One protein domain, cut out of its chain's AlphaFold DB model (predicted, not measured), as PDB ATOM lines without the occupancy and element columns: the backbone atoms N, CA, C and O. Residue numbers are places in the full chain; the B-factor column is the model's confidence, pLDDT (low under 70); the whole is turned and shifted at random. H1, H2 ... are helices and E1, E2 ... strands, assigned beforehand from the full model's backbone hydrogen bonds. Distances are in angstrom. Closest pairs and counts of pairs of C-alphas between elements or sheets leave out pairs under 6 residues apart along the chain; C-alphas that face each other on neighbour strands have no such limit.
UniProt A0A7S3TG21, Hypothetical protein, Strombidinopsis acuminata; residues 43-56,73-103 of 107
ATOM      1  N   ILE A  43     -28.858 -14.082 -22.478       83.75
ATOM      2  CA  ILE A  43     -28.116 -15.066 -21.664       83.75
ATOM      3  C   ILE A  43     -29.038 -16.213 -21.256       83.75
ATOM      4  O   ILE A  43     -30.134 -16.004 -20.735       83.75
ATOM      5  N   CYS A  44     -28.587 -17.450 -21.444       86.75
ATOM      6  CA  CYS A  44     -29.340 -18.615 -21.013       86.75
ATOM      7  C   CYS A  44     -29.232 -18.772 -19.494       86.75
ATOM      8  O   CYS A  44     -28.192 -19.171 -18.986       86.75
ATOM      9  N   ALA A  45     -30.320 -18.574 -18.748       88.06
ATOM     10  CA  ALA A  45     -30.284 -18.682 -17.280       88.06
ATOM     11  C   ALA A  45     -30.065 -20.114 -16.731       88.06
ATOM     12  O   ALA A  45     -30.039 -20.305 -15.519       88.06
ATOM     13  N   VAL A  46     -29.924 -21.123 -17.599       87.75
ATOM     14  CA  VAL A  46     -29.605 -22.506 -17.201       87.75
ATOM     15  C   VAL A  46     -28.101 -22.781 -17.275       87.75
ATOM     16  O   VAL A  46     -27.563 -23.382 -16.353       87.75
ATOM     17  N   CYS A  47     -27.420 -22.360 -18.348       88.38
ATOM     18  CA  CYS A  47     -25.976 -22.581 -18.527       88.38
ATOM     19  C   CYS A  47     -25.120 -21.316 -18.376       88.38
ATOM     20  O   CYS A  47     -23.903 -21.423 -18.380       88.38
ATOM     21  N   LEU A  48     -25.748 -20.148 -18.220       85.38
ATOM     22  CA  LEU A  48     -25.127 -18.826 -18.072       85.38
ATOM     23  C   LEU A  48     -24.297 -18.349 -19.274       85.38
ATOM     24  O   LEU A  48     -23.619 -17.332 -19.183       85.38
ATOM     25  N   GLU A  49     -24.416 -19.032 -20.409       81.88
ATOM     26  CA  GLU A  49     -23.783 -18.649 -21.669       81.88
ATOM     27  C   GLU A  49     -24.708 -17.767 -22.524       81.88
ATOM     28  O   GLU A  49     -25.940 -17.865 -22.400       81.88
ATOM     29  N   PRO A  50     -24.151 -16.934 -23.422       78.94
ATOM     30  CA  PRO A  50     -24.935 -16.161 -24.371       78.94
ATOM     31  C   PRO A  50     -25.808 -17.043 -25.278       78.94
ATOM     32  O   PRO A  50     -25.358 -18.039 -25.826       78.94
ATOM     33  N   LEU A  51     -27.049 -16.619 -25.490       78.94
ATOM     34  CA  LEU A  51     -28.016 -17.084 -26.482       78.94
ATOM     35  C   LEU A  51     -27.673 -16.577 -27.896       78.94
ATOM     36  O   LEU A  51     -28.499 -16.703 -28.793       78.94
ATOM     37  N   GLN A  52     -26.504 -15.960 -28.113       65.12
ATOM     38  CA  GLN A  52     -26.085 -15.431 -29.413       65.12
ATOM     39  C   GLN A  52     -25.819 -16.571 -30.402       65.12
ATOM     40  O   GLN A  52     -24.717 -17.094 -30.532       65.12
ATOM     41  N   GLY A  53     -26.878 -16.918 -31.127       55.69
ATOM     42  CA  GLY A  53     -26.840 -17.591 -32.405       55.69
ATOM     43  C   GLY A  53     -27.755 -16.828 -33.350       55.69
ATOM     44  O   GLY A  53     -28.966 -17.007 -33.337       55.69
ATOM     45  N   GLU A  54     -27.175 -16.018 -34.226       52.69
ATOM     46  CA  GLU A  54     -27.820 -15.586 -35.475       52.69
ATOM     47  C   GLU A  54     -28.080 -16.762 -36.443       52.69
ATOM     48  O   GLU A  54     -28.614 -16.592 -37.536       52.69
ATOM     49  N   ALA A  55     -27.803 -17.991 -36.003       51.88
ATOM     50  CA  ALA A  55     -28.277 -19.220 -36.601       51.88
ATOM     51  C   ALA A  55     -29.791 -19.381 -36.379       51.88
ATOM     52  O   ALA A  55     -30.264 -20.140 -35.530       51.88
ATOM     53  N   THR A  56     -30.574 -18.757 -37.258       44.53
ATOM     54  CA  THR A  56     -31.702 -19.500 -37.826       44.53
ATOM     55  C   THR A  56     -31.185 -20.885 -38.201       44.53
ATOM     56  O   THR A  56     -30.116 -20.982 -38.799       44.53
ATOM     57  N   SER A  73     -27.767 -24.979 -30.146       63.41
ATOM     58  CA  SER A  73     -27.711 -23.719 -30.897       63.41
ATOM     59  C   SER A  73     -29.088 -23.103 -31.147       63.41
ATOM     60  O   SER A  73     -29.215 -21.904 -31.360       63.41
ATOM     61  N   CYS A  74     -30.141 -23.918 -31.087       74.31
ATOM     62  CA  CYS A  74     -31.515 -23.463 -31.193       74.31
ATOM     63  C   CYS A  74     -32.004 -22.852 -29.876       74.31
ATOM     64  O   CYS A  74     -32.009 -23.509 -28.832       74.31
ATOM     65  N   ILE A  75     -32.503 -21.621 -29.943       85.69
ATOM     66  CA  ILE A  75     -33.168 -20.949 -28.826       85.69
ATOM     67  C   ILE A  75     -34.629 -21.397 -28.773       85.69
ATOM     68  O   ILE A  75     -35.318 -21.476 -29.790       85.69
ATOM     69  N   ARG A  76     -35.129 -21.652 -27.566       85.31
ATOM     70  CA  ARG A  76     -36.543 -21.890 -27.291       85.31
ATOM     71  C   ARG A  76     -37.094 -20.854 -26.335       85.31
ATOM     72  O   ARG A  76     -36.542 -20.621 -25.261       85.31
ATOM     73  N   VAL A  77     -38.248 -20.319 -26.714       86.94
ATOM     74  CA  VAL A  77     -39.058 -19.419 -25.898       86.94
ATOM     75  C   VAL A  77     -40.175 -20.225 -25.237       86.94
ATOM     76  O   VAL A  77     -40.844 -21.030 -25.889       86.94
ATOM     77  N   LEU A  78     -40.352 -20.066 -23.926       87.06
ATOM     78  CA  LEU A  78     -41.483 -20.652 -23.196       87.06
ATOM     79  C   LEU A  78     -42.735 -19.773 -23.332       87.06
ATOM     80  O   LEU A  78     -42.629 -18.597 -23.660       87.06
ATOM     81  N   GLY A  79     -43.918 -20.298 -22.991       85.25
ATOM     82  CA  GLY A  79     -45.176 -19.528 -23.014       85.25
ATOM     83  C   GLY A  79     -45.178 -18.282 -22.112       85.25
ATOM     84  O   GLY A  79     -45.963 -17.367 -22.321       85.25
ATOM     85  N   CYS A  80     -44.258 -18.205 -21.142       88.62
ATOM     86  CA  CYS A  80     -44.032 -17.015 -20.318       88.62
ATOM     87  C   CYS A  80     -43.124 -15.949 -20.964       88.62
ATOM     88  O   CYS A  80     -42.894 -14.916 -20.347       88.62
ATOM     89  N   GLY A  81     -42.569 -16.197 -22.156       85.38
ATOM     90  CA  GLY A  81     -41.705 -15.263 -22.889       85.38
ATOM     91  C   GLY A  81     -40.198 -15.383 -22.614       85.38
ATOM     92  O   GLY A  81     -39.411 -14.755 -23.313       85.38
ATOM     93  N   HIS A  82     -39.767 -16.206 -21.651       89.00
ATOM     94  CA  HIS A  82     -38.341 -16.395 -21.347       89.00
ATOM     95  C   HIS A  82     -37.645 -17.345 -22.334       89.00
ATOM     96  O   HIS A  82     -38.229 -18.352 -22.750       89.00
ATOM     97  N   GLN A  83     -36.383 -17.042 -22.653       87.50
ATOM     98  CA  GLN A  83     -35.595 -17.686 -23.709       87.50
ATOM     99  C   GLN A  83     -34.445 -18.530 -23.140       87.50
ATOM    100  O   GLN A  83     -33.777 -18.133 -22.187       87.50
ATOM    101  N   PHE A  84     -34.206 -19.703 -23.727       87.88
ATOM    102  CA  PHE A  84     -33.168 -20.646 -23.297       87.88
ATOM    103  C   PHE A  84     -32.643 -21.457 -24.483       87.88
ATOM    104  O   PHE A  84     -33.378 -21.669 -25.442       87.88
ATOM    105  N   HIS A  85     -31.440 -22.027 -24.389       88.44
ATOM    106  CA  HIS A  85     -31.030 -23.081 -25.320       88.44
ATOM    107  C   HIS A  85     -31.995 -24.271 -25.243       88.44
ATOM    108  O   HIS A  85     -32.347 -24.725 -24.147       88.44
ATOM    109  N   GLN A  86     -32.382 -24.814 -26.398       86.94
ATOM    110  CA  GLN A  86     -33.297 -25.952 -26.520       86.94
ATOM    111  C   GLN A  86     -32.830 -27.138 -25.668       86.94
ATOM    112  O   GLN A  86     -33.632 -27.747 -24.959       86.94
ATOM    113  N   GLY A  87     -31.529 -27.438 -25.702       86.56
ATOM    114  CA  GLY A  87     -30.928 -28.507 -24.902       86.56
ATOM    115  C   GLY A  87     -31.014 -28.230 -23.400       86.56
ATOM    116  O   GLY A  87     -31.432 -29.098 -22.632       86.56
ATOM    117  N   CYS A  88     -30.701 -27.000 -22.987       89.19
ATOM    118  CA  CYS A  88     -30.731 -26.600 -21.585       89.19
ATOM    119  C   CYS A  88     -32.142 -26.669 -20.994       89.19
ATOM    120  O   CYS A  88     -32.338 -27.256 -19.928       89.19
ATOM    121  N   ILE A  89     -33.147 -26.129 -21.694       89.50
ATOM    122  CA  ILE A  89     -34.522 -26.165 -21.187       89.50
ATOM    123  C   ILE A  89     -35.124 -27.571 -21.250       89.50
ATOM    124  O   ILE A  89     -35.891 -27.943 -20.364       89.50
ATOM    125  N   ALA A  90     -34.758 -28.392 -22.240       88.12
ATOM    126  CA  ALA A  90     -35.200 -29.783 -22.302       88.12
ATOM    127  C   ALA A  90     -34.653 -30.612 -21.130       88.12
ATOM    128  O   ALA A  90     -35.402 -31.387 -20.534       88.12
ATOM    129  N   ALA A  91     -33.378 -30.429 -20.768       89.19
ATOM    130  CA  ALA A  91     -32.777 -31.090 -19.613       89.19
ATOM    131  C   ALA A  91     -33.451 -30.661 -18.301       89.19
ATOM    132  O   ALA A  91     -33.815 -31.514 -17.492       89.19
ATOM    133  N   TRP A  92     -33.695 -29.357 -18.134       89.88
ATOM    134  CA  TRP A  92     -34.416 -28.820 -16.978       89.88
ATOM    135  C   TRP A  92     -35.829 -29.405 -16.852       89.88
ATOM    136  O   TRP A  92     -36.219 -29.865 -15.777       89.88
ATOM    137  N   ARG A  93     -36.579 -29.482 -17.962       87.19
ATOM    138  CA  ARG A  93     -37.961 -29.992 -17.968       87.19
ATOM    139  C   ARG A  93     -38.113 -31.468 -17.606       87.19
ATOM    140  O   ARG A  93     -39.221 -31.885 -17.288       87.19
ATOM    141  N   ARG A  94     -37.026 -32.246 -17.604       88.31
ATOM    142  CA  ARG A  94     -37.034 -33.617 -17.061       88.31
ATOM    143  C   ARG A  94     -37.147 -33.644 -15.535       88.31
ATOM    144  O   ARG A  94     -37.571 -34.655 -14.993       88.31
ATOM    145  N   GLN A  95     -36.755 -32.562 -14.863       87.62
ATOM    146  CA  GLN A  95     -36.731 -32.456 -13.402       87.62
ATOM    147  C   GLN A  95     -37.818 -31.512 -12.872       87.62
ATOM    148  O   GLN A  95     -38.390 -31.777 -11.819       87.62
ATOM    149  N   SER A  96     -38.132 -30.429 -13.593       85.25
ATOM    150  CA  SER A  96     -39.169 -29.469 -13.200       85.25
ATOM    151  C   SER A  96     -39.942 -28.931 -14.403       85.25
ATOM    152  O   SER A  96     -39.360 -28.502 -15.396       85.25
ATOM    153  N   ALA A  97     -41.272 -28.905 -14.311       84.88
ATOM    154  CA  ALA A  97     -42.141 -28.371 -15.361       84.88
ATOM    155  C   ALA A  97     -42.195 -26.828 -15.400       84.88
ATOM    156  O   ALA A  97     -42.803 -26.262 -16.311       84.88
ATOM    157  N   GLU A  98     -41.577 -26.160 -14.428       89.75
ATOM    158  CA  GLU A  98     -41.645 -24.716 -14.218       89.75
ATOM    159  C   GLU A  98     -40.527 -23.964 -14.948       89.75
ATOM    160  O   GLU A  98     -39.407 -24.461 -15.109       89.75
ATOM    161  N   CYS A  99     -40.804 -22.719 -15.341       90.31
ATOM    162  CA  CYS A  99     -39.786 -21.818 -15.873       90.31
ATOM    163  C   CYS A  99     -38.680 -21.550 -14.825       90.31
ATOM    164  O   CYS A  99     -39.002 -21.132 -13.712       90.31
ATOM    165  N   PRO A 100     -37.382 -21.688 -15.167       89.12
ATOM    166  CA  PRO A 100     -36.282 -21.380 -14.246       89.12
ATOM    167  C   PRO A 100     -36.302 -19.942 -13.714       89.12
ATOM    168  O   PRO A 100     -35.887 -19.713 -12.580       89.12
ATOM    169  N   VAL A 101     -36.810 -19.001 -14.520       87.81
ATOM    170  CA  VAL A 101     -36.797 -17.562 -14.228       87.81
ATOM    171  C   VAL A 101     -38.036 -17.135 -13.442       87.81
ATOM    172  O   VAL A 101     -37.909 -16.586 -12.354       87.81
ATOM    173  N   CYS A 102     -39.239 -17.409 -13.954       89.38
ATOM    174  CA  CYS A 102     -40.484 -16.904 -13.359       89.38
ATOM    175  C   CYS A 102     -41.344 -17.967 -12.662       89.38
ATOM    176  O   CYS A 102     -42.419 -17.640 -12.170       89.38
ATOM    177  N   LYS A 103     -40.918 -19.236 -12.654       88.19
ATOM    178  CA  LYS A 103     -41.640 -20.384 -12.067       88.19
ATOM    179  C   LYS A 103     -43.021 -20.691 -12.657       88.19
ATOM    180  O   LYS A 103     -43.679 -21.625 -12.221       88.19
TER     181      LYS A 103
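This is residues 43 to 56 and 73 to 103 of the 107 residues of the protein "Hypothetical protein" of Strombidinopsis acuminata (UniProt A0A7S3TG21). With little regular structure, this is a small two-strand hairpin, E1 and E2, running straight into one short helix, H1, with loops making up the rest. Residues 43 to 56 form a long stretch with no named element, and residues 94 to 103 fold back after H1. The printed part has 45 residues, 14 of them in named elements, in the order E1, E2, H1; the sheet is antiparallel and the class mixed. It is compact, with a radius of gyration of the C-alphas of 10.0 A, yet elongated, spanning 28 by 18 by 17 A.

The printed part begins at C-alpha 43, (-28.116, -15.066, -21.664). E1 is residues 75 to 77, from C-alpha 75 at (-33.168, -20.949, -28.826). E2 is residues 83 to 85. H1, residues 86 to 93, is 10.5 A long and ends at C-alpha 93, (-37.961, -29.992, -17.968).

The hairpin E1 and E2 is antiparallel at 144 degrees, with N 76 and O 84 within hydrogen-bond range at 2.8 A. The closest C-alphas of E1 and H1, those of Arg 76 and Gln 86, are 5.3 A apart. In H1 every O i to N i+4 pair is within hydrogen-bond range.

The farthest C-alphas, of Glu 54 and Gln 95, are 29.2 A apart. Residues 57 to 72 are not printed; C-alphas 56 and 73 are 9.0 A apart across the cut. The links E1 to E2 and E2 to H1 are tight. Residues 52 to 56 and 73 have pLDDT under 70.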